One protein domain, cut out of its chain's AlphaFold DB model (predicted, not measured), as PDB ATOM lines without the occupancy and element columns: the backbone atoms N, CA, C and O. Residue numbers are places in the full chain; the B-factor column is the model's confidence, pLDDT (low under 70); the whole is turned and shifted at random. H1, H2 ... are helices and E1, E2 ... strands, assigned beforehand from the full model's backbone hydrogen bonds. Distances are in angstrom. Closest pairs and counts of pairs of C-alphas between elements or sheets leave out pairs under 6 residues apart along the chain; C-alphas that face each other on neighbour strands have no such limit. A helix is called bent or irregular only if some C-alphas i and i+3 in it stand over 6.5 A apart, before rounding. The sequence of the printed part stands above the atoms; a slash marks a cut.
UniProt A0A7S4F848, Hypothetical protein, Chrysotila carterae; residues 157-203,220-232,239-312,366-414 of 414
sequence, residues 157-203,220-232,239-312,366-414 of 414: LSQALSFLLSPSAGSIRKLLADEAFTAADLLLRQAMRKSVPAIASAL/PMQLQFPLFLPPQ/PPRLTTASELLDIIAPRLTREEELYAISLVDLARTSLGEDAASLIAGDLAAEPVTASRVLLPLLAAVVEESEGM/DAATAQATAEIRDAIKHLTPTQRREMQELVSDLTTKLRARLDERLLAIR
ATOM      1  N   LEU A 157      25.766  89.628  46.956       71.94
ATOM      2  CA  LEU A 157      25.732  88.268  47.495       71.94
ATOM      3  C   LEU A 157      25.942  87.213  46.394       71.94
ATOM      4  O   LEU A 157      26.569  86.179  46.616       71.94
ATOM      5  N   SER A 158      25.485  87.509  45.177       70.69
ATOM      6  CA  SER A 158      25.712  86.695  43.984       70.69
ATOM      7  C   SER A 158      27.196  86.560  43.616       70.69
ATOM      8  O   SER A 158      27.663  85.459  43.317       70.69
ATOM      9  N   GLN A 159      27.966  87.648  43.691       76.25
ATOM     10  CA  GLN A 159      29.409  87.639  43.445       76.25
ATOM     11  C   GLN A 159      30.143  86.868  44.545       76.25
ATOM     12  O   GLN A 159      30.976  86.017  44.229       76.25
ATOM     13  N   ALA A 160      29.768  87.073  45.812       79.44
ATOM     14  CA  ALA A 160      30.313  86.315  46.938       79.44
ATOM     15  C   ALA A 160      30.080  84.805  46.778       79.44
ATOM     16  O   ALA A 160      31.018  84.014  46.875       79.44
ATOM     17  N   LEU A 161      28.845  84.400  46.462       77.88
ATOM     18  CA  LEU A 161      28.476  83.001  46.236       77.88
ATOM     19  C   LEU A 161      29.224  82.400  45.043       77.88
ATOM     20  O   LEU A 161      29.765  81.302  45.148       77.88
ATOM     21  N   SER A 162      29.300  83.116  43.919       79.00
ATOM     22  CA  SER A 162      30.021  82.630  42.735       79.00
ATOM     23  C   SER A 162      31.520  82.444  42.997       79.00
ATOM     24  O   SER A 162      32.104  81.465  42.524       79.00
ATOM     25  N   PHE A 163      32.130  83.321  43.804       81.88
ATOM     26  CA  PHE A 163      33.509  83.182  44.257       81.88
ATOM     27  C   PHE A 163      33.677  81.997  45.218       81.88
ATOM     28  O   PHE A 163      34.577  81.186  45.019       81.88
ATOM     29  N   LEU A 164      32.798  81.827  46.208       83.44
ATOM     30  CA  LEU A 164      32.852  80.701  47.157       83.44
ATOM     31  C   LEU A 164      32.638  79.332  46.491       83.44
ATOM     32  O   LEU A 164      33.197  78.326  46.928       83.44
ATOM     33  N   LEU A 165      31.844  79.287  45.422       82.69
ATOM     34  CA  LEU A 165      31.633  78.083  44.617       82.69
ATOM     35  C   LEU A 165      32.719  77.898  43.546       82.69
ATOM     36  O   LEU A 165      32.742  76.887  42.854       82.69
ATOM     37  N   SER A 166      33.622  78.861  43.361       83.44
ATOM     38  CA  SER A 166      34.710  78.720  42.395       83.44
ATOM     39  C   SER A 166      35.724  77.645  42.832       83.44
ATOM     40  O   SER A 166      35.906  77.420  44.033       83.44
ATOM     41  N   PRO A 167      36.468  77.035  41.887       78.81
ATOM     42  CA  PRO A 167      37.512  76.061  42.217       78.81
ATOM     43  C   PRO A 167      38.603  76.621  43.138       78.81
ATOM     44  O   PRO A 167      39.204  75.873  43.903       78.81
ATOM     45  N   SER A 168      38.851  77.935  43.083       73.31
ATOM     46  CA  SER A 168      39.827  78.594  43.947       73.31
ATOM     47  C   SER A 168      39.411  78.599  45.412       73.31
ATOM     48  O   SER A 168      40.280  78.592  46.257       73.31
ATOM     49  N   ALA A 169      38.125  78.546  45.753       79.69
ATOM     50  CA  ALA A 169      37.662  78.622  47.141       79.69
ATOM     51  C   ALA A 169      37.551  77.244  47.830       79.69
ATOM     52  O   ALA A 169      36.822  77.085  48.811       79.69
ATOM     53  N   GLY A 170      38.257  76.221  47.334       79.94
ATOM     54  CA  GLY A 170      38.146  74.847  47.835       79.94
ATOM     55  C   GLY A 170      38.507  74.689  49.319       79.94
ATOM     56  O   GLY A 170      37.813  73.970  50.044       79.94
ATOM     57  N   SER A 171      39.552  75.379  49.785       79.94
ATOM     58  CA  SER A 171      39.985  75.366  51.190       79.94
ATOM     59  C   SER A 171      38.944  76.001  52.111       79.94
ATOM     60  O   SER A 171      38.510  75.379  53.083       79.94
ATOM     61  N   ILE A 172      38.493  77.214  51.777       83.38
ATOM     62  CA  ILE A 172      37.519  77.941  52.588       83.38
ATOM     63  C   ILE A 172      36.156  77.263  52.580       83.38
ATOM     64  O   ILE A 172      35.493  77.225  53.609       83.38
ATOM     65  N   ARG A 173      35.752  76.642  51.469       85.50
ATOM     66  CA  ARG A 173      34.479  75.925  51.382       85.50
ATOM     67  C   ARG A 173      34.377  74.786  52.392       85.50
ATOM     68  O   ARG A 173      33.310  74.595  52.962       85.50
ATOM     69  N   LYS A 174      35.467  74.054  52.649       82.69
ATOM     70  CA  LYS A 174      35.487  73.000  53.679       82.69
ATOM     71  C   LYS A 174      35.296  73.581  55.079       82.69
ATOM     72  O   LYS A 174      34.475  73.077  55.831       82.69
ATOM     73  N   LEU A 175      36.005  74.668  55.387       84.06
ATOM     74  CA  LEU A 175      35.875  75.378  56.663       84.06
ATOM     75  C   LEU A 175      34.448  75.914  56.848       84.06
ATOM     76  O   LEU A 175      33.830  75.704  57.889       84.06
ATOM     77  N   LEU A 176      33.892  76.539  55.809       85.44
ATOM     78  CA  LEU A 176      32.530  77.062  55.822       85.44
ATOM     79  C   LEU A 176      31.468  75.967  55.874       85.44
ATOM     80  O   LEU A 176      30.397  76.234  56.395       85.44
ATOM     81  N   ALA A 177      31.717  74.763  55.359       85.12
ATOM     82  CA  ALA A 177      30.746  73.672  55.430       85.12
ATOM     83  C   ALA A 177      30.498  73.231  56.882       85.12
ATOM     84  O   ALA A 177      29.348  73.057  57.291       85.12
ATOM     85  N   ASP A 178      31.566  73.096  57.670       84.62
ATOM     86  CA  ASP A 178      31.462  72.736  59.086       84.62
ATOM     87  C   ASP A 178      30.879  73.887  59.915       84.62
ATOM     88  O   ASP A 178      30.028  73.678  60.782       84.62
ATOM     89  N   GLU A 179      31.260  75.122  59.594       87.69
ATOM     90  CA  GLU A 179      30.718  76.307  60.252       87.69
ATOM     91  C   GLU A 179      29.238  76.544  59.907       87.69
ATOM     92  O   GLU A 179      28.435  76.864  60.781       87.69
ATOM     93  N   ALA A 180      28.835  76.316  58.654       87.00
ATOM     94  CA  ALA A 180      27.449  76.433  58.209       87.00
ATOM     95  C   ALA A 180      26.542  75.421  58.913       87.00
ATOM     96  O   ALA A 180      25.395  75.743  59.217       87.00
ATOM     97  N   PHE A 181      27.046  74.220  59.211       86.44
ATOM     98  CA  PHE A 181      26.323  73.261  60.041       86.44
ATOM     99  C   PHE A 181      26.090  73.806  61.458       86.44
ATOM    100  O   PHE A 181      24.959  73.768  61.945       86.44
ATOM    101  N   THR A 182      27.126  74.359  62.095       88.19
ATOM    102  CA  THR A 182      27.026  74.960  63.436       88.19
ATOM    103  C   THR A 182      26.055  76.141  63.449       88.19
ATOM    104  O   THR A 182      25.153  76.189  64.285       88.19
ATOM    105  N   ALA A 183      26.176  77.051  62.480       88.06
ATOM    106  CA  ALA A 183      25.269  78.180  62.297       88.06
ATOM    107  C   ALA A 183      23.818  77.718  62.088       88.06
ATOM    108  O   ALA A 183      22.908  78.215  62.748       88.06
ATOM    109  N   ALA A 184      23.589  76.732  61.218       84.62
ATOM    110  CA  ALA A 184      22.253  76.207  60.951       84.62
ATOM    111  C   ALA A 184      21.630  75.542  62.188       84.62
ATOM    112  O   ALA A 184      20.456  75.782  62.471       84.62
ATOM    113  N   ASP A 185      22.392  74.749  62.951       87.44
ATOM    114  CA  ASP A 185      21.901  74.159  64.202       87.44
ATOM    115  C   ASP A 185      21.573  75.237  65.244       87.44
ATOM    116  O   ASP A 185      20.539  75.155  65.903       87.44
ATOM    117  N   LEU A 186      22.401  76.276  65.373       89.19
ATOM    118  CA  LEU A 186      22.165  77.384  66.301       89.19
ATOM    119  C   LEU A 186      20.914  78.187  65.963       89.19
ATOM    120  O   LEU A 186      20.065  78.406  66.830       89.19
ATOM    121  N   LEU A 187      20.775  78.577  64.699       87.56
ATOM    122  CA  LEU A 187      19.610  79.309  64.215       87.56
ATOM    123  C   LEU A 187      18.343  78.459  64.335       87.56
ATOM    124  O   LEU A 187      17.305  78.967  64.752       87.56
ATOM    125  N   LEU A 188      18.424  77.152  64.062       85.06
ATOM    126  CA  LEU A 188      17.308  76.230  64.266       85.06
ATOM    127  C   LEU A 188      16.918  76.139  65.746       85.06
ATOM    128  O   LEU A 188      15.733  76.230  66.074       85.06
ATOM    129  N   ARG A 189      17.898  75.995  66.649       88.38
ATOM    130  CA  ARG A 189      17.663  75.981  68.100       88.38
ATOM    131  C   ARG A 189      16.993  77.274  68.558       88.38
ATOM    132  O   ARG A 189      15.990  77.222  69.270       88.38
ATOM    133  N   GLN A 190      17.499  78.422  68.114       90.06
ATOM    134  CA  GLN A 190      16.936  79.734  68.424       90.06
ATOM    135  C   GLN A 190      15.510  79.884  67.882       90.06
ATOM    136  O   GLN A 190      14.604  80.289  68.617       90.06
ATOM    137  N   ALA A 191      15.284  79.501  66.625       85.56
ATOM    138  CA  ALA A 191      13.972  79.538  65.997       85.56
ATOM    139  C   ALA A 191      12.970  78.650  66.737       85.56
ATOM    140  O   ALA A 191      11.854  79.087  67.009       85.56
ATOM    141  N   MET A 192      13.354  77.437  67.141       84.19
ATOM    142  CA  MET A 192      12.499  76.567  67.952       84.19
ATOM    143  C   MET A 192      12.200  77.171  69.327       84.19
ATOM    144  O   MET A 192      11.051  77.160  69.766       84.19
ATOM    145  N   ARG A 193      13.202  77.752  69.993       88.00
ATOM    146  CA  ARG A 193      13.038  78.376  71.315       88.00
ATOM    147  C   ARG A 193      12.109  79.582  71.312       88.00
ATOM    148  O   ARG A 193      11.439  79.807  72.315       88.00
ATOM    149  N   LYS A 194      12.043  80.323  70.208       86.69
ATOM    150  CA  LYS A 194      11.113  81.446  70.040       86.69
ATOM    151  C   LYS A 194       9.736  81.002  69.545       86.69
ATOM    152  O   LYS A 194       8.718  81.413  70.098       86.69
ATOM    153  N   SER A 195       9.697  80.151  68.522       80.00
ATOM    154  CA  SER A 195       8.451  79.768  67.851       80.00
ATOM    155  C   SER A 195       7.587  78.822  68.676       80.00
ATOM    156  O   SER A 195       6.378  79.023  68.736       80.00
ATOM    157  N   VAL A 196       8.169  77.823  69.348       84.69
ATOM    158  CA  VAL A 196       7.390  76.809  70.075       84.69
ATOM    159  C   VAL A 196       6.566  77.432  71.210       84.69
ATOM    160  O   VAL A 196       5.358  77.188  71.241       84.69
ATOM    161  N   PRO A 197       7.120  78.293  72.089       83.31
ATOM    162  CA  PRO A 197       6.317  78.975  73.105       83.31
ATOM    163  C   PRO A 197       5.276  79.927  72.510       83.31
ATOM    164  O   PRO A 197       4.154  79.990  73.013       83.31
ATOM    165  N   ALA A 198       5.616  80.638  71.429       81.31
ATOM    166  CA  ALA A 198       4.693  81.549  70.756       81.31
ATOM    167  C   ALA A 198       3.481  80.795  70.181       81.31
ATOM    168  O   ALA A 198       2.339  81.161  70.457       81.31
ATOM    169  N   ILE A 199       3.717  79.684  69.478       80.75
ATOM    170  CA  ILE A 199       2.667  78.802  68.951       80.75
ATOM    171  C   ILE A 199       1.848  78.203  70.096       80.75
ATOM    172  O   ILE A 199       0.620  78.217  70.042       80.75
ATOM    173  N   ALA A 200       2.507  77.726  71.156       80.44
ATOM    174  CA  ALA A 200       1.827  77.174  72.322       80.44
ATOM    175  C   ALA A 200       0.895  78.210  72.974       80.44
ATOM    176  O   ALA A 200      -0.218  77.872  73.367       80.44
ATOM    177  N   SER A 201       1.313  79.476  73.046       78.94
ATOM    178  CA  SER A 201       0.495  80.569  73.587       78.94
ATOM    179  C   SER A 201      -0.651  81.008  72.668       78.94
ATOM    180  O   SER A 201      -1.659  81.511  73.159       78.94
ATOM    181  N   ALA A 202      -0.521  80.791  71.356       77.00
ATOM    182  CA  ALA A 202      -1.554  81.090  70.366       77.00
ATOM    183  C   ALA A 202      -2.660  80.019  70.305       77.00
ATOM    184  O   ALA A 202      -3.716  80.258  69.715       77.00
ATOM    185  N   LEU A 203      -2.444  78.845  70.911       78.88
ATOM    186  CA  LEU A 203      -3.486  77.830  71.043       78.88
ATOM    187  C   LEU A 203      -4.638  78.369  71.910       78.88
ATOM    188  O   LEU A 203      -4.386  79.007  72.936       78.88
ATOM    189  N   PRO A 220       0.206  75.382  78.215       71.00
ATOM    190  CA  PRO A 220       0.250  74.475  77.064       71.00
ATOM    191  C   PRO A 220       1.618  73.795  76.895       71.00
ATOM    192  O   PRO A 220       1.705  72.704  76.338       71.00
ATOM    193  N   MET A 221       2.681  74.399  77.435       78.31
ATOM    194  CA  MET A 221       4.036  73.839  77.453       78.31
ATOM    195  C   MET A 221       4.228  72.679  78.447       78.31
ATOM    196  O   MET A 221       5.170  71.902  78.303       78.31
ATOM    197  N   GLN A 222       3.357  72.563  79.454       80.56
ATOM    198  CA  GLN A 222       3.419  71.542  80.507       80.56
ATOM    199  C   GLN A 222       2.459  70.371  80.250       80.56
ATOM    200  O   GLN A 222       2.452  69.403  81.010       80.56
ATOM    201  N   LEU A 223       1.655  70.440  79.184       78.31
ATOM    202  CA  LEU A 223       0.764  69.352  78.800       78.31
ATOM    203  C   LEU A 223       1.587  68.120  78.415       78.31
ATOM    204  O   LEU A 223       2.468  68.184  77.558       78.31
ATOM    205  N   GLN A 224       1.285  67.001  79.069       79.69
ATOM    206  CA  GLN A 224       1.877  65.710  78.750       79.69
ATOM    207  C   GLN A 224       1.203  65.141  77.506       79.69
ATOM    208  O   GLN A 224      -0.024  65.044  77.449       79.69
ATOM    209  N   PHE A 225       1.999  64.724  76.529       79.12
ATOM    210  CA  PHE A 225       1.509  64.016  75.354       79.12
ATOM    211  C   PHE A 225       2.354  62.767  75.084       79.12
ATOM    212  O   PHE A 225       3.545  62.733  75.410       79.12
ATOM    213  N   PRO A 226       1.750  61.712  74.508       78.81
ATOM    214  CA  PRO A 226       2.492  60.534  74.091       78.81
ATOM    215  C   PRO A 226       3.347  60.873  72.866       78.81
ATOM    216  O   PRO A 226       2.821  61.217  71.806       78.81
ATOM    217  N   LEU A 227       4.668  60.757  72.999       79.06
ATOM    218  CA  LEU A 227       5.601  60.876  71.884       79.06
ATOM    219  C   LEU A 227       5.880  59.495  71.283       79.06
ATOM    220  O   LEU A 227       6.324  58.578  71.979       79.06
ATOM    221  N   PHE A 228       5.655  59.365  69.975       75.19
ATOM    222  CA  PHE A 228       5.996  58.172  69.203       75.19
ATOM    223  C   PHE A 228       7.336  58.382  68.496       75.19
ATOM    224  O   PHE A 228       7.466  59.271  67.656       75.19
ATOM    225  N   LEU A 229       8.331  57.562  68.831       72.06
ATOM    226  CA  LEU A 229       9.656  57.604  68.209       72.06
ATOM    227  C   LEU A 229       9.734  56.600  67.045       72.06
ATOM    228  O   LEU A 229       9.189  55.496  67.161       72.06
ATOM    229  N   PRO A 230      10.418  56.933  65.933       66.25
ATOM    230  CA  PRO A 230      10.569  56.013  64.811       66.25
ATOM    231  C   PRO A 230      11.357  54.746  65.216       66.25
ATOM    232  O   PRO A 230      12.284  54.818  66.034       66.25
ATOM    233  N   PRO A 231      11.017  53.567  64.659       63.41
ATOM    234  CA  PRO A 231      11.756  52.333  64.917       63.41
ATOM    235  C   PRO A 231      13.157  52.401  64.283       63.41
ATOM    236  O   PRO A 231      13.310  52.856  63.151       63.41
ATOM    237  N   GLN A 232      14.186  51.921  64.993       57.62
ATOM    238  CA  GLN A 232      15.525  51.768  64.402       57.62
ATOM    239  C   GLN A 232      15.530  50.630  63.373       57.62
ATOM    240  O   GLN A 232      14.747  49.678  63.483       57.62
ATOM    241  N   PRO A 239       7.764  51.730  73.133       71.81
ATOM    242  CA  PRO A 239       6.552  52.208  73.784       71.81
ATOM    243  C   PRO A 239       6.512  53.746  73.776       71.81
ATOM    244  O   PRO A 239       7.561  54.380  73.916       71.81
ATOM    245  N   PRO A 240       5.326  54.363  73.620       74.69
ATOM    246  CA  PRO A 240       5.204  55.814  73.666       74.69
ATOM    247  C   PRO A 240       5.602  56.334  75.052       74.69
ATOM    248  O   PRO A 240       5.106  55.848  76.070       74.69
ATOM    249  N   ARG A 241       6.482  57.338  75.092       74.88
ATOM    250  CA  ARG A 241       6.877  58.026  76.329       74.88
ATOM    251  C   ARG A 241       5.996  59.260  76.507       74.88
ATOM    252  O   ARG A 241       5.815  60.029  75.565       74.88
ATOM    253  N   LEU A 242       5.437  59.441  77.703       76.56
ATOM    254  CA  LEU A 242       4.760  60.683  78.073       76.56
ATOM    255  C   LEU A 242       5.835  61.740  78.339       76.56
ATOM    256  O   LEU A 242       6.657  61.557  79.232       76.56
ATOM    257  N   THR A 243       5.844  62.812  77.555       77.56
ATOM    258  CA  THR A 243       6.766  63.946  77.723       77.56
ATOM    259  C   THR A 243       5.987  65.255  77.676       77.56
ATOM    260  O   THR A 243       4.859  65.293  77.173       77.56
ATOM    261  N   THR A 244       6.555  66.320  78.237       83.31
ATOM    262  CA  THR A 244       6.004  67.673  78.108       83.31
ATOM    263  C   THR A 244       6.620  68.390  76.909       83.31
ATOM    264  O   THR A 244       7.737  68.088  76.486       83.31
ATOM    265  N   ALA A 245       5.928  69.395  76.367       80.75
ATOM    266  CA  ALA A 245       6.472  70.199  75.268       80.75
ATOM    267  C   ALA A 245       7.757  70.935  75.681       80.75
ATOM    268  O   ALA A 245       8.631  71.147  74.845       80.75
ATOM    269  N   SER A 246       7.898  71.298  76.961       83.19
ATOM    270  CA  SER A 246       9.115  71.928  77.486       83.19
ATOM    271  C   SER A 246      10.297  70.965  77.545       83.19
ATOM    272  O   SER A 246      11.384  71.335  77.122       83.19
ATOM    273  N   GLU A 247      10.084  69.738  78.026       84.44
ATOM    274  CA  GLU A 247      11.123  68.705  78.104       84.44
ATOM    275  C   GLU A 247      11.560  68.283  76.697       84.44
ATOM    276  O   GLU A 247      12.752  68.226  76.404       84.44
ATOM    277  N   LEU A 248      10.600  68.101  75.784       84.19
ATOM    278  CA  LEU A 248      10.887  67.828  74.380       84.19
ATOM    279  C   LEU A 248      11.688  68.965  73.730       84.19
ATOM    280  O   LEU A 248      12.657  68.710  73.018       84.19
ATOM    281  N   LEU A 249      11.307  70.220  73.989       85.31
ATOM    282  CA  LEU A 249      12.025  71.388  73.484       85.31
ATOM    283  C   LEU A 249      13.428  71.497  74.090       85.31
ATOM    284  O   LEU A 249      14.359  71.865  73.379       85.31
ATOM    285  N   ASP A 250      13.601  71.163  75.368       87.56
ATOM    286  CA  ASP A 250      14.906  71.153  76.027       87.56
ATOM    287  C   ASP A 250      15.852  70.104  75.436       87.56
ATOM    288  O   ASP A 250      17.046  70.378  75.303       87.56
ATOM    289  N   ILE A 251      15.321  68.956  75.009       84.44
ATOM    290  CA  ILE A 251      16.105  67.881  74.393       84.44
ATOM    291  C   ILE A 251      16.401  68.166  72.912       84.44
ATOM    292  O   ILE A 251      17.541  68.023  72.471       84.44
ATOM    293  N   ILE A 252      15.402  68.594  72.131       81.69
ATOM    294  CA  ILE A 252      15.558  68.864  70.689       81.69
ATOM    295  C   ILE A 252      16.347  70.154  70.440       81.69
ATOM    296  O   ILE A 252      17.158  70.217  69.512       81.69
ATOM    297  N   ALA A 253      16.116  71.183  71.250       87.12
ATOM    298  CA  ALA A 253      16.734  72.492  71.109       87.12
ATOM    299  C   ALA A 253      17.282  72.967  72.462       87.12
ATOM    300  O   ALA A 253      16.657  73.805  73.115       87.12
ATOM    301  N   PRO A 254      18.447  72.470  72.914       88.44
ATOM    302  CA  PRO A 254      19.061  72.939  74.154       88.44
ATOM    303  C   PRO A 254      19.277  74.456  74.122       88.44
ATOM    304  O   PRO A 254      19.412  75.058  73.052       88.44
ATOM    305  N   ARG A 255      19.269  75.087  75.301       88.44
ATOM    306  CA  ARG A 255      19.484  76.536  75.404       88.44
ATOM    307  C   ARG A 255      20.865  76.891  74.869       88.44
ATOM    308  O   ARG A 255      21.819  76.150  75.099       88.44
ATOM    309  N   LEU A 256      20.936  78.009  74.154       88.25
ATOM    310  CA  LEU A 256      22.199  78.522  73.653       88.25
ATOM    311  C   LEU A 256      23.015  79.040  74.839       88.25
ATOM    312  O   LEU A 256      22.488  79.611  75.795       88.25
ATOM    313  N   THR A 257      24.312  78.786  74.794       89.94
ATOM    314  CA  THR A 257      25.282  79.435  75.672       89.94
ATOM    315  C   THR A 257      25.468  80.895  75.255       89.94
ATOM    316  O   THR A 257      25.121  81.288  74.143       89.94
ATOM    317  N   ARG A 258      26.059  81.720  76.125       87.75
ATOM    318  CA  ARG A 258      26.293  83.142  75.828       87.75
ATOM    319  C   ARG A 258      27.092  83.359  74.534       87.75
ATOM    320  O   ARG A 258      26.797  84.283  73.788       87.75
ATOM    321  N   GLU A 259      28.106  82.535  74.283       84.44
ATOM    322  CA  GLU A 259      28.946  82.632  73.079       84.44
ATOM    323  C   GLU A 259      28.157  82.260  71.818       84.44
ATOM    324  O   GLU A 259      28.215  82.963  70.812       84.44
ATOM    325  N   GLU A 260      27.350  81.203  71.902       87.75
ATOM    326  CA  GLU A 260      26.446  80.772  70.835       87.75
ATOM    327  C   GLU A 260      25.375  81.826  70.513       87.75
ATOM    328  O   GLU A 260      25.064  82.047  69.343       87.75
ATOM    329  N   GLU A 261      24.829  82.506  71.528       87.56
ATOM    330  CA  GLU A 261      23.883  83.614  71.346       87.56
ATOM    331  C   GLU A 261      24.538  84.806  70.642       87.56
ATOM    332  O   GLU A 261      23.973  85.341  69.691       87.56
ATOM    333  N   LEU A 262      25.741  85.206  71.071       86.19
ATOM    334  CA  LEU A 262      26.488  86.296  70.435       86.19
ATOM    335  C   LEU A 262      26.797  85.984  68.968       86.19
ATOM    336  O   LEU A 262      26.648  86.852  68.104       86.19
ATOM    337  N   TYR A 263      27.165  84.739  68.671       85.88
ATOM    338  CA  TYR A 263      27.393  84.307  67.301       85.88
ATOM    339  C   TYR A 263      26.104  84.327  66.467       85.88
ATOM    340  O   TYR A 263      26.095  84.892  65.372       85.88
ATOM    341  N   ALA A 264      24.993  83.803  66.992       88.19
ATOM    342  CA  ALA A 264      23.705  83.840  66.301       88.19
ATOM    343  C   ALA A 264      23.226  85.280  66.035       88.19
ATOM    344  O   ALA A 264      22.735  85.567  64.943       88.19
ATOM    345  N   ILE A 265      23.437  86.205  66.979       88.31
ATOM    346  CA  ILE A 265      23.173  87.638  66.783       88.31
ATOM    347  C   ILE A 265      24.038  88.192  65.649       88.31
ATOM    348  O   ILE A 265      23.507  88.832  64.749       88.31
ATOM    349  N   SER A 266      25.336  87.875  65.613       85.56
ATOM    350  CA  SER A 266      26.221  88.346  64.538       85.56
ATOM    351  C   SER A 266      25.804  87.852  63.143       85.56
ATOM    352  O   SER A 266      25.974  88.568  62.156       85.56
ATOM    353  N   LEU A 267      25.214  86.654  63.051       87.38
ATOM    354  CA  LEU A 267      24.646  86.123  61.807       87.38
ATOM    355  C   LEU A 267      23.371  86.872  61.401       87.38
ATOM    356  O   LEU A 267      23.181  87.168  60.221       87.38
ATOM    357  N   VAL A 268      22.508  87.192  62.368       88.56
ATOM    358  CA  VAL A 268      21.296  87.995  62.145       88.56
ATOM    359  C   VAL A 268      21.659  89.415  61.716       88.56
ATOM    360  O   VAL A 268      21.039  89.937  60.795       88.56
ATOM    361  N   ASP A 269      22.672  90.025  62.327       86.56
ATOM    362  CA  ASP A 269      23.149  91.362  61.968       86.56
ATOM    363  C   ASP A 269      23.756  91.370  60.565       86.56
ATOM    364  O   ASP A 269      23.417  92.234  59.756       86.56
ATOM    365  N   LEU A 270      24.561  90.358  60.220       83.44
ATOM    366  CA  LEU A 270      25.070  90.203  58.858       83.44
ATOM    367  C   LEU A 270      23.922  90.055  57.849       83.44
ATOM    368  O   LEU A 270      23.942  90.682  56.786       83.44
ATOM    369  N   ALA A 271      22.908  89.249  58.169       83.56
ATOM    370  CA  ALA A 271      21.720  89.109  57.335       83.56
ATOM    371  C   ALA A 271      20.949  90.427  57.221       83.56
ATOM    372  O   ALA A 271      20.523  90.786  56.134       83.56
ATOM    373  N   ARG A 272      20.831  91.199  58.300       85.38
ATOM    374  CA  ARG A 272      20.181  92.513  58.292       85.38
ATOM    375  C   ARG A 272      20.891  93.474  57.347       85.38
ATOM    376  O   ARG A 272      20.235  94.133  56.546       85.38
ATOM    377  N   THR A 273      22.222  93.506  57.397       81.69
ATOM    378  CA  THR A 273      23.032  94.376  56.535       81.69
ATOM    379  C   THR A 273      23.060  93.927  55.075       81.69
ATOM    380  O   THR A 273      23.141  94.768  54.191       81.69
ATOM    381  N   SER A 274      22.997  92.617  54.804       78.19
ATOM    382  CA  SER A 274      23.183  92.068  53.446       78.19
ATOM    383  C   SER A 274      21.886  91.701  52.725       78.19
ATOM    384  O   SER A 274      21.805  91.801  51.505       78.19
ATOM    385  N   LEU A 275      20.879  91.256  53.469       77.75
ATOM    386  CA  LEU A 275      19.622  90.710  52.966       77.75
ATOM    387  C   LEU A 275      18.406  91.547  53.377       77.75
ATOM    388  O   LEU A 275      17.323  91.263  52.887       77.75
ATOM    389  N   GLY A 276      18.551  92.543  54.254       82.25
ATOM    390  CA  GLY A 276      17.446  93.375  54.737       82.25
ATOM    391  C   GLY A 276      16.789  92.878  56.031       82.25
ATOM    392  O   GLY A 276      17.083  91.796  56.548       82.25
ATOM    393  N   GLU A 277      15.895  93.706  56.578       82.06
ATOM    394  CA  GLU A 277      15.274  93.503  57.894       82.06
ATOM    395  C   GLU A 277      14.357  92.271  57.905       82.06
ATOM    396  O   GLU A 277      14.450  91.440  58.810       82.06
ATOM    397  N   ASP A 278      13.543  92.094  56.863       79.31
ATOM    398  CA  ASP A 278      12.672  90.924  56.745       79.31
ATOM    399  C   ASP A 278      13.432  89.596  56.632       79.31
ATOM    400  O   ASP A 278      12.976  88.590  57.160       79.31
ATOM    401  N   ALA A 279      14.591  89.533  55.971       78.31
ATOM    402  CA  ALA A 279      15.382  88.298  55.962       78.31
ATOM    403  C   ALA A 279      15.998  88.017  57.342       78.31
ATOM    404  O   ALA A 279      16.035  86.869  57.798       78.31
ATOM    405  N   ALA A 280      16.452  89.072  58.022       83.56
ATOM    406  CA  ALA A 280      17.026  88.982  59.354       83.56
ATOM    407  C   ALA A 280      16.005  88.522  60.400       83.56
ATOM    408  O   ALA A 280      16.345  87.689  61.238       83.56
ATOM    409  N   SER A 281      14.755  88.995  60.343       81.62
ATOM    410  CA  SER A 281      13.694  88.580  61.275       81.62
ATOM    411  C   SER A 281      13.378  87.081  61.164       81.62
ATOM    412  O   SER A 281      13.148  86.398  62.168       81.62
ATOM    413  N   LEU A 282      13.472  86.524  59.955       79.62
ATOM    414  CA  LEU A 282      13.283  85.094  59.708       79.62
ATOM    415  C   LEU A 282      14.429  84.256  60.240       79.62
ATOM    416  O   LEU A 282      14.188  83.259  60.921       79.62
ATOM    417  N   ILE A 283      15.661  84.683  59.971       82.31
ATOM    418  CA  ILE A 283      16.869  84.037  60.494       82.31
ATOM    419  C   ILE A 283      16.893  84.126  62.025       82.31
ATOM    420  O   ILE A 283      17.227  83.153  62.697       82.31
ATOM    421  N   ALA A 284      16.440  85.244  62.596       84.31
ATOM    422  CA  ALA A 284      16.331  85.440  64.035       84.31
ATOM    423  C   ALA A 284      15.274  84.546  64.700       84.31
ATOM    424  O   ALA A 284      15.251  84.482  65.935       84.31
ATOM    425  N   GLY A 285      14.423  83.868  63.925       76.25
ATOM    426  CA  GLY A 285      13.419  82.938  64.425       76.25
ATOM    427  C   GLY A 285      12.065  83.562  64.758       76.25
ATOM    428  O   GLY A 285      11.264  82.916  65.435       76.25
ATOM    429  N   ASP A 286      11.766  84.773  64.277       76.44
ATOM    430  CA  ASP A 286      10.501  85.476  64.556       76.44
ATOM    431  C   ASP A 286       9.336  85.011  63.647       76.44
ATOM    432  O   ASP A 286       8.303  85.667  63.518       76.44
ATOM    433  N   LEU A 287       9.456  83.804  63.078       65.25
ATOM    434  CA  LEU A 287       8.485  83.151  62.184       65.25
ATOM    435  C   LEU A 287       7.059  83.090  62.754       65.25
ATOM    436  O   LEU A 287       6.085  83.141  62.007       65.25
ATOM    437  N   ALA A 288       6.933  82.950  64.076       60.62
ATOM    438  CA  ALA A 288       5.641  82.863  64.756       60.62
ATOM    439  C   ALA A 288       4.980  84.235  64.975       60.62
ATOM    440  O   ALA A 288       3.761  84.298  65.128       60.62
ATOM    441  N   ALA A 289       5.763  85.319  64.992       64.19
ATOM    442  CA  ALA A 289       5.243  86.676  65.127       64.19
ATOM    443  C   ALA A 289       4.709  87.203  63.786       64.19
ATOM    444  O   ALA A 289       3.683  87.883  63.759       64.19
ATOM    445  N   GLU A 290       5.356  86.836  62.674       68.19
ATOM    446  CA  GLU A 290       5.012  87.314  61.331       68.19
ATOM    447  C   GLU A 290       4.935  86.180  60.285       68.19
ATOM    448  O   GLU A 290       5.763  86.089  59.371       68.19
ATOM    449  N   PRO A 291       3.907  85.311  60.351       65.38
ATOM    450  CA  PRO A 291       3.800  84.142  59.471       65.38
ATOM    451  C   PRO A 291       3.667  84.511  57.983       65.38
ATOM    452  O   PRO A 291       4.119  83.777  57.103       65.38
ATOM    453  N   VAL A 292       3.071  85.669  57.686       64.12
ATOM    454  CA  VAL A 292       2.877  86.156  56.313       64.12
ATOM    455  C   VAL A 292       4.199  86.643  55.716       64.12
ATOM    456  O   VAL A 292       4.536  86.244  54.602       64.12
ATOM    457  N   THR A 293       4.987  87.427  56.459       66.88
ATOM    458  CA  THR A 293       6.329  87.882  56.050       66.88
ATOM    459  C   THR A 293       7.245  86.680  55.811       66.88
ATOM    460  O   THR A 293       7.866  86.567  54.754       66.88
ATOM    461  N   ALA A 294       7.210  85.698  56.718       66.88
ATOM    462  CA  ALA A 294       7.968  84.458  56.594       66.88
ATOM    463  C   ALA A 294       7.681  83.682  55.322       66.88
ATOM    464  O   ALA A 294       8.596  83.296  54.594       66.88
ATOM    465  N   SER A 295       6.404  83.487  55.014       64.12
ATOM    466  CA  SER A 295       6.037  82.777  53.800       64.12
ATOM    467  C   SER A 295       6.432  83.522  52.521       64.12
ATOM    468  O   SER A 295       6.812  82.882  51.543       64.12
ATOM    469  N   ARG A 296       6.416  84.865  52.535       64.88
ATOM    470  CA  ARG A 296       6.765  85.695  51.375       64.88
ATOM    471  C   ARG A 296       8.246  85.636  51.032       64.88
ATOM    472  O   ARG A 296       8.573  85.763  49.862       64.88
ATOM    473  N   VAL A 297       9.120  85.422  52.012       66.75
ATOM    474  CA  VAL A 297      10.566  85.272  51.778       66.75
ATOM    475  C   VAL A 297      10.947  83.806  51.534       66.75
ATOM    476  O   VAL A 297      11.737  83.517  50.638       66.75
ATOM    477  N   LEU A 298      10.362  82.856  52.276       66.44
ATOM    478  CA  LEU A 298      10.721  81.435  52.169       66.44
ATOM    479  C   LEU A 298      10.242  80.786  50.866       66.44
ATOM    480  O   LEU A 298      10.976  80.002  50.268       66.44
ATOM    481  N   LEU A 299       9.029  81.095  50.405       63.81
ATOM    482  CA  LEU A 299       8.478  80.497  49.189       63.81
ATOM    483  C   LEU A 299       9.254  80.808  47.908       63.81
ATOM    484  O   LEU A 299       9.533  79.863  47.175       63.81
ATOM    485  N   PRO A 300       9.625  82.063  47.594       64.06
ATOM    486  CA  PRO A 300      10.387  82.349  46.382       64.06
ATOM    487  C   PRO A 300      11.772  81.699  46.380       64.06
ATOM    488  O   PRO A 300      12.295  81.428  45.296       64.06
ATOM    489  N   LEU A 301      12.345  81.454  47.561       59.84
ATOM    490  CA  LEU A 301      13.638  80.801  47.738       59.84
ATOM    491  C   LEU A 301      13.512  79.278  47.589       59.84
ATOM    492  O   LEU A 301      14.256  78.666  46.827       59.84
ATOM    493  N   LEU A 302      12.500  78.674  48.220       61.00
ATOM    494  CA  LEU A 302      12.160  77.260  48.036       61.00
ATOM    495  C   LEU A 302      11.778  76.948  46.586       61.00
ATOM    496  O   LEU A 302      12.226  75.943  46.044       61.00
ATOM    497  N   ALA A 303      10.994  77.813  45.941       59.84
ATOM    498  CA  ALA A 303      10.620  77.663  44.539       59.84
ATOM    499  C   ALA A 303      11.852  77.673  43.622       59.84
ATOM    500  O   ALA A 303      11.958  76.803  42.765       59.84
ATOM    501  N   ALA A 304      12.816  78.575  43.848       58.75
ATOM    502  CA  ALA A 304      14.055  78.625  43.066       58.75
ATOM    503  C   ALA A 304      14.879  77.330  43.188       58.75
ATOM    504  O   ALA A 304      15.346  76.793  42.185       58.75
ATOM    505  N   VAL A 305      15.008  76.791  44.405       56.62
ATOM    506  CA  VAL A 305      15.732  75.533  44.659       56.62
ATOM    507  C   VAL A 305      15.014  74.332  44.030       56.62
ATOM    508  O   VAL A 305      15.646  73.429  43.480       56.62
ATOM    509  N   VAL A 306      13.682  74.311  44.098       59.06
ATOM    510  CA  VAL A 306      12.860  73.217  43.570       59.06
ATOM    511  C   VAL A 306      12.823  73.221  42.038       59.06
ATOM    512  O   VAL A 306      13.041  72.165  41.442       59.06
ATOM    513  N   GLU A 307      12.608  74.374  41.396       58.97
ATOM    514  CA  GLU A 307      12.581  74.508  39.929       58.97
ATOM    515  C   GLU A 307      13.903  74.070  39.287       58.97
ATOM    516  O   GLU A 307      13.911  73.395  38.254       58.97
ATOM    517  N   GLU A 308      15.033  74.370  39.927       54.59
ATOM    518  CA  GLU A 308      16.346  73.973  39.417       54.59
ATOM    519  C   GLU A 308      16.611  72.464  39.569       54.59
ATOM    520  O   GLU A 308      17.312  71.856  38.754       54.59
ATOM    521  N   SER A 309      15.996  71.822  40.568       45.47
ATOM    522  CA  SER A 309      16.080  70.370  40.756       45.47
ATOM    523  C   SER A 309      15.294  69.574  39.701       45.47
ATOM    524  O   SER A 309      15.665  68.439  39.391       45.47
ATOM    525  N   GLU A 310      14.248  70.168  39.114       48.19
ATOM    526  CA  GLU A 310      13.430  69.562  38.052       48.19
ATOM    527  C   GLU A 310      14.045  69.764  36.649       48.19
ATOM    528  O   GLU A 310      13.923  68.887  35.789       48.19
ATOM    529  N   GLY A 311      14.798  70.850  36.426       41.94
ATOM    530  CA  GLY A 311      15.413  71.188  35.131       41.94
ATOM    531  C   GLY A 311      16.413  70.161  34.571       41.94
ATOM    532  O   GLY A 311      16.636  70.116  33.361       41.94
ATOM    533  N   MET A 312      16.979  69.281  35.405       37.81
ATOM    534  CA  MET A 312      17.867  68.190  34.960       37.81
ATOM    535  C   MET A 312      17.152  66.853  34.710       37.81
ATOM    536  O   MET A 312      17.730  65.985  34.058       37.81
ATOM    537  N   ASP A 366      10.507  94.225  52.479       74.75
ATOM    538  CA  ASP A 366      11.459  95.318  52.352       74.75
ATOM    539  C   ASP A 366      12.119  95.274  50.976       74.75
ATOM    540  O   ASP A 366      12.495  94.207  50.478       74.75
ATOM    541  N   ALA A 367      12.289  96.443  50.356       74.56
ATOM    542  CA  ALA A 367      12.882  96.538  49.024       74.56
ATOM    543  C   ALA A 367      14.270  95.872  48.968       74.56
ATOM    544  O   ALA A 367      14.583  95.197  47.989       74.56
ATOM    545  N   ALA A 368      15.050  95.987  50.050       72.00
ATOM    546  CA  ALA A 368      16.340  95.323  50.207       72.00
ATOM    547  C   ALA A 368      16.213  93.789  50.173       72.00
ATOM    548  O   ALA A 368      16.928  93.128  49.422       72.00
ATOM    549  N   THR A 369      15.246  93.222  50.898       74.56
ATOM    550  CA  THR A 369      14.991  91.774  50.935       74.56
ATOM    551  C   THR A 369      14.473  91.244  49.602       74.56
ATOM    552  O   THR A 369      14.895  90.182  49.133       74.56
ATOM    553  N   ALA A 370      13.590  91.987  48.938       73.81
ATOM    554  CA  ALA A 370      13.094  91.630  47.612       73.81
ATOM    555  C   ALA A 370      14.212  91.655  46.551       73.81
ATOM    556  O   ALA A 370      14.295  90.755  45.715       73.81
ATOM    557  N   GLN A 371      15.098  92.651  46.609       77.50
ATOM    558  CA  GLN A 371      16.244  92.748  45.710       77.50
ATOM    559  C   GLN A 371      17.258  91.628  45.972       77.50
ATOM    560  O   GLN A 371      17.635  90.916  45.043       77.50
ATOM    561  N   ALA A 372      17.634  91.399  47.231       70.62
ATOM    562  CA  ALA A 372      18.584  90.354  47.597       70.62
ATOM    563  C   ALA A 372      18.084  88.951  47.206       70.62
ATOM    564  O   ALA A 372      18.834  88.145  46.657       70.62
ATOM    565  N   THR A 373      16.797  88.653  47.416       70.38
ATOM    566  CA  THR A 373      16.210  87.365  47.001       70.38
ATOM    567  C   THR A 373      16.180  87.187  45.480       70.38
ATOM    568  O   THR A 373      16.401  86.071  44.997       70.38
ATOM    569  N   ALA A 374      15.963  88.261  44.713       73.62
ATOM    570  CA  ALA A 374      16.076  88.233  43.256       73.62
ATOM    571  C   ALA A 374      17.527  87.992  42.800       73.62
ATOM    572  O   ALA A 374      17.764  87.128  41.956       73.62
ATOM    573  N   GLU A 375      18.500  88.668  43.416       74.69
ATOM    574  CA  GLU A 375      19.925  88.489  43.121       74.69
ATOM    575  C   GLU A 375      20.410  87.066  43.418       74.69
ATOM    576  O   GLU A 375      21.132  86.486  42.607       74.69
ATOM    577  N   ILE A 376      19.989  86.469  44.541       72.00
ATOM    578  CA  ILE A 376      20.304  85.070  44.876       72.00
ATOM    579  C   ILE A 376      19.729  84.134  43.817       72.00
ATOM    580  O   ILE A 376      20.424  83.246  43.321       72.00
ATOM    581  N   ARG A 377      18.457  84.325  43.456       71.81
ATOM    582  CA  ARG A 377      17.791  83.502  42.445       71.81
ATOM    583  C   ARG A 377      18.522  83.569  41.108       71.81
ATOM    584  O   ARG A 377      18.708  82.537  40.466       71.81
ATOM    585  N   ASP A 378      18.923  84.758  40.679       76.00
ATOM    586  CA  ASP A 378      19.627  84.923  39.412       76.00
ATOM    587  C   ASP A 378      21.062  84.384  39.483       76.00
ATOM    588  O   ASP A 378      21.512  83.737  38.538       76.00
ATOM    589  N   ALA A 379      21.742  84.508  40.627       70.19
ATOM    590  CA  ALA A 379      23.037  83.867  40.860       70.19
ATOM    591  C   ALA A 379      22.959  82.349  40.684       70.19
ATOM    592  O   ALA A 379      23.782  81.768  39.980       70.19
ATOM    593  N   ILE A 380      21.940  81.725  41.285       70.88
ATOM    594  CA  ILE A 380      21.694  80.283  41.209       70.88
ATOM    595  C   ILE A 380      21.498  79.846  39.748       70.88
ATOM    596  O   ILE A 380      22.133  78.894  39.293       70.88
ATOM    597  N   LYS A 381      20.708  80.592  38.964       77.19
ATOM    598  CA  LYS A 381      20.486  80.292  37.536       77.19
ATOM    599  C   LYS A 381      21.769  80.322  36.699       77.19
ATOM    600  O   LYS A 381      21.874  79.565  35.735       77.19
ATOM    601  N   HIS A 382      22.721  81.187  37.044       78.12
ATOM    602  CA  HIS A 382      23.966  81.383  36.296       78.12
ATOM    603  C   HIS A 382      25.133  80.496  36.760       78.12
ATOM    604  O   HIS A 382      26.247  80.638  36.251       78.12
ATOM    605  N   LEU A 383      24.900  79.551  37.675       76.19
ATOM    606  CA  LEU A 383      25.932  78.615  38.119       76.19
ATOM    607  C   LEU A 383      26.378  77.673  36.994       76.19
ATOM    608  O   LEU A 383      25.573  77.082  36.268       76.19
ATOM    609  N   THR A 384      27.692  77.468  36.894       81.88
ATOM    610  CA  THR A 384      28.261  76.428  36.029       81.88
ATOM    611  C   THR A 384      27.825  75.033  36.506       81.88
ATOM    612  O   THR A 384      27.554  74.835  37.694       81.88
ATOM    613  N   PRO A 385      27.789  74.013  35.625       80.25
ATOM    614  CA  PRO A 385      27.385  72.662  36.022       80.25
ATOM    615  C   PRO A 385      28.261  72.074  37.140       80.25
ATOM    616  O   PRO A 385      27.767  71.295  37.953       80.25
ATOM    617  N   THR A 386      29.539  72.457  37.208       81.06
ATOM    618  CA  THR A 386      30.449  72.064  38.292       81.06
ATOM    619  C   THR A 386      30.059  72.735  39.609       81.06
ATOM    620  O   THR A 386      29.836  72.034  40.592       81.06
ATOM    621  N   GLN A 387      29.872  74.060  39.613       80.06
ATOM    622  CA  GLN A 387      29.438  74.814  40.798       80.06
ATOM    623  C   GLN A 387      28.093  74.317  41.342       80.06
ATOM    624  O   GLN A 387      27.911  74.204  42.551       80.06
ATOM    625  N   ARG A 388      27.157  73.960  40.454       79.06
ATOM    626  CA  ARG A 388      25.857  73.401  40.844       79.06
ATOM    627  C   ARG A 388      26.000  72.066  41.576       79.06
ATOM    628  O   ARG A 388      25.315  71.851  42.572       79.06
ATOM    629  N   ARG A 389      26.871  71.167  41.098       79.50
ATOM    630  CA  ARG A 389      27.137  69.885  41.776       79.50
ATOM    631  C   ARG A 389      27.727  70.109  43.162       79.50
ATOM    632  O   ARG A 389      27.253  69.496  44.110       79.50
ATOM    633  N   GLU A 390      28.694  71.015  43.277       79.25
ATOM    634  CA  GLU A 390      29.309  71.349  44.565       79.25
ATOM    635  C   GLU A 390      28.288  71.944  45.544       79.25
ATOM    636  O   GLU A 390      28.229  71.532  46.700       79.25
ATOM    637  N   MET A 391      27.426  72.854  45.085       80.38
ATOM    638  CA  MET A 391      26.349  73.410  45.909       80.38
ATOM    639  C   MET A 391      25.378  72.318  46.391       80.38
ATOM    640  O   MET A 391      25.014  72.289  47.564       80.38
ATOM    641  N   GLN A 392      24.972  71.402  45.506       77.50
ATOM    642  CA  GLN A 392      24.089  70.287  45.866       77.50
ATOM    643  C   GLN A 392      24.736  69.343  46.883       77.50
ATOM    644  O   GLN A 392      24.063  68.906  47.814       77.50
ATOM    645  N   GLU A 393      26.029  69.057  46.727       81.44
ATOM    646  CA  GLU A 393      26.792  68.240  47.668       81.44
ATOM    647  C   GLU A 393      26.825  68.891  49.056       81.44
ATOM    648  O   GLU A 393      26.442  68.245  50.030       81.44
ATOM    649  N   LEU A 394      27.140  70.188  49.142       78.81
ATOM    650  CA  LEU A 394      27.145  70.939  50.404       78.81
ATOM    651  C   LEU A 394      25.776  70.945  51.095       78.81
ATOM    652  O   LEU A 394      25.685  70.697  52.295       78.81
ATOM    653  N   VAL A 395      24.699  71.197  50.345       77.50
ATOM    654  CA  VAL A 395      23.333  71.175  50.893       77.50
ATOM    655  C   VAL A 395      22.966  69.766  51.366       77.50
ATOM    656  O   VAL A 395      22.354  69.600  52.423       77.50
ATOM    657  N   SER A 396      23.352  68.732  50.615       73.50
ATOM    658  CA  SER A 396      23.095  67.344  50.999       73.50
ATOM    659  C   SER A 396      23.871  66.927  52.254       73.50
ATOM    660  O   SER A 396      23.297  66.285  53.131       73.50
ATOM    661  N   ASP A 397      25.131  67.345  52.394       80.06
ATOM    662  CA  ASP A 397      25.946  67.085  53.583       80.06
ATOM    663  C   ASP A 397      25.367  67.809  54.802       80.06
ATOM    664  O   ASP A 397      25.114  67.190  55.835       80.06
ATOM    665  N   LEU A 398      25.029  69.093  54.656       76.31
ATOM    666  CA  LEU A 398      24.429  69.895  55.722       76.31
ATOM    667  C   LEU A 398      23.097  69.301  56.199       76.31
ATOM    668  O   LEU A 398      22.885  69.134  57.399       76.31
ATOM    669  N   THR A 399      22.206  68.932  55.276       74.12
ATOM    670  CA  THR A 399      20.916  68.307  55.626       74.12
ATOM    671  C   THR A 399      21.096  66.941  56.281       74.12
ATOM    672  O   THR A 399      20.382  66.621  57.234       74.12
ATOM    673  N   THR A 400      22.072  66.151  55.829       77.12
ATOM    674  CA  THR A 400      22.397  64.849  56.423       77.12
ATOM    675  C   THR A 400      22.949  65.010  57.839       77.12
ATOM    676  O   THR A 400      22.474  64.333  58.752       77.12
ATOM    677  N   LYS A 401      23.883  65.945  58.055       81.69
ATOM    678  CA  LYS A 401      24.443  66.267  59.376       81.69
ATOM    679  C   LYS A 401      23.369  66.785  60.337       81.69
ATOM    680  O   LYS A 401      23.284  66.304  61.465       81.69
ATOM    681  N   LEU A 402      22.508  67.711  59.899       78.69
ATOM    682  CA  LEU A 402      21.399  68.229  60.716       78.69
ATOM    683  C   LEU A 402      20.421  67.125  61.109       78.69
ATOM    684  O   LEU A 402      20.017  67.037  62.267       78.69
ATOM    685  N   ARG A 403      20.072  66.250  60.163       75.19
ATOM    686  CA  ARG A 403      19.219  65.098  60.443       75.19
ATOM    687  C   ARG A 403      19.863  64.150  61.450       75.19
ATOM    688  O   ARG A 403      19.208  63.788  62.417       75.19
ATOM    689  N   ALA A 404      21.135  63.800  61.264       79.75
ATOM    690  CA  ALA A 404      21.861  62.940  62.195       79.75
ATOM    691  C   ALA A 404      21.910  63.542  63.610       79.75
ATOM    692  O   ALA A 404      21.719  62.827  64.590       79.75
ATOM    693  N   ARG A 405      22.096  64.864  63.719       83.38
ATOM    694  CA  ARG A 405      22.094  65.585  64.999       83.38
ATOM    695  C   ARG A 405      20.722  65.581  65.672       83.38
ATOM    696  O   ARG A 405      20.632  65.419  66.886       83.38
ATOM    697  N   LEU A 406      19.652  65.750  64.897       79.75
ATOM    698  CA  LEU A 406      18.283  65.628  65.400       79.75
ATOM    699  C   LEU A 406      17.982  64.199  65.852       79.75
ATOM    700  O   LEU A 406      17.436  64.018  66.935       79.75
ATOM    701  N   ASP A 407      18.382  63.195  65.072       75.75
ATOM    702  CA  ASP A 407      18.216  61.786  65.429       75.75
ATOM    703  C   ASP A 407      18.978  61.457  66.728       75.75
ATOM    704  O   ASP A 407      18.416  60.821  67.616       75.75
ATOM    705  N   GLU A 408      20.204  61.961  66.909       85.06
ATOM    706  CA  GLU A 408      20.980  61.844  68.157       85.06
ATOM    707  C   GLU A 408      20.227  62.436  69.363       85.06
ATOM    708  O   GLU A 408      20.112  61.792  70.409       85.06
ATOM    709  N   ARG A 409      19.646  63.634  69.210       80.81
ATOM    710  CA  ARG A 409      18.838  64.277  70.259       80.81
ATOM    711  C   ARG A 409      17.559  63.496  70.558       80.81
ATOM    712  O   ARG A 409      17.195  63.339  71.718       80.81
ATOM    713  N   LEU A 410      16.892  62.962  69.535       75.31
ATOM    714  CA  LEU A 410      15.698  62.131  69.709       75.31
ATOM    715  C   LEU A 410      16.019  60.791  70.384       75.31
ATOM    716  O   LEU A 410      15.200  60.284  71.148       75.31
ATOM    717  N   LEU A 411      17.207  60.225  70.152       77.00
ATOM    718  CA  LEU A 411      17.661  59.023  70.854       77.00
ATOM    719  C   LEU A 411      17.883  59.271  72.348       77.00
ATOM    720  O   LEU A 411      17.609  58.371  73.137       77.00
ATOM    721  N   ALA A 412      18.289  60.479  72.751       76.19
ATOM    722  CA  ALA A 412      18.398  60.845  74.167       76.19
ATOM    723  C   ALA A 412      17.042  60.837  74.909       76.19
ATOM    724  O   ALA A 412      17.018  60.809  76.137       76.19
ATOM    725  N   ILE A 413      15.918  60.831  74.179       69.75
ATOM    726  CA  ILE A 413      14.558  60.711  74.736       69.75
ATOM    727  C   ILE A 413      14.204  59.249  75.073       69.75
ATOM    728  O   ILE A 413      13.239  59.010  75.808       69.75
ATOM    729  N   ARG A 414      14.933  58.269  74.521       63.97
ATOM    730  CA  ARG A 414      14.668  56.839  74.728       63.97
ATOM    731  C   ARG A 414      15.315  56.318  76.021       63.97
ATOM    732  O   ARG A 414      15.098  56.964  77.072       63.97
TER     733      ARG A 414
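AT A GLANCE: This is residues 157 to 203, 220 to 232, 239 to 312 and 366 to 414 of the 414 residues of the protein "Hypothetical protein" of Chrysotila carterae (UniProt A0A7S4F848). Two long helices, H2 and H8, cross near their middles as an X, and H4 crosses H2 on the side away from H8. From H4 the chain folds back into H5, beyond which H6 and H7 run side by side, with H1 packed on H7; at the far end of the domain H3 and a small two-strand ribbon, E1 and E2, make a tip. The printed part has 183 residues, in the order H1 H2 E1 E2 H3 H4 H5 H6 H7 H8, and is mostly helix, with E1 and E2 antiparallel. It is compact, with a radius of gyration of the C-alphas of 18.3 A and spans of 51 by 38 by 36 A.

IN THESE COORDINATES: Find C-alpha 157 at (25.732, 88.268, 47.495), where H1, residues 157 to 164, begins. H2, residues 167 to 202, is 48.4 A long; it is irregular, with C-alphas 168 and 171 7.9 A apart, and has a kink of 48 degrees near residue 174. Strands E1, residues 224 to 227, and E2, residues 241 to 244, precede H3, residues 245 to 252. Next come H4, residues 258 to 275, 25.0 A, and H5, residues 277 to 283. H6, residues 291 to 310, 27.6 A, has a kink of 30 degrees near residue 298. H7, residues 367 to 381, is 21.3 A, and H8, residues 385 to 411, is 38.7 A, ending at C-alpha 411, (17.661, 59.023, 70.854).

HOW THE PARTS SIT: Start at Leu 164 and Arg 173, 6.6 A between C-alphas, where H1 and H2 touch only at the corner. H1 touches H7, closest at C-alphas 158 and 379, 5.0 A. Residues 177 to 185 of H2 touch H8 at a steep tilt of 44 degrees, C-alphas 181 and 398 being closest at 5.8 A. H2 touches H4, about perpendicular at 77 degrees, closest at C-alphas 187 and 264, 6.5 A. Between E1 and E2, N 225 and O 243 are 3.0 A apart, within hydrogen-bond range. H3 touches H8, closest at C-alphas 252 and 409, 5.7 A. H4 and H5 form a helical hairpin, closest at C-alphas 272 and 280, 4.9 A. H5 touches H6, closest at C-alphas 282 and 294, 6.2 A. H6 touches H7 at a shallow tilt of 12 degrees, the same way, closest at C-alphas 304 and 377, 6.2 A. H6 and H8 are apart. Each O i to N i+4 pair is within hydrogen-bond range in H1, H3, H4, H7 and H8; H2 has 28 of 32, H5 2 of 3 and H6 14 of 16.

THE WHOLE: The C-alphas farthest apart, those of Ser 168 and Leu 223, are 53.2 A apart. Look for three cuts: C-alphas 203 and 220 are 7.8 A apart, 232 and 239 13.0 A, and 312 and 366 32.9 A. Of the links printed whole, none is long. The pLDDT is under 70 at residues 230 to 232, 287 to 312 and 413 to 414.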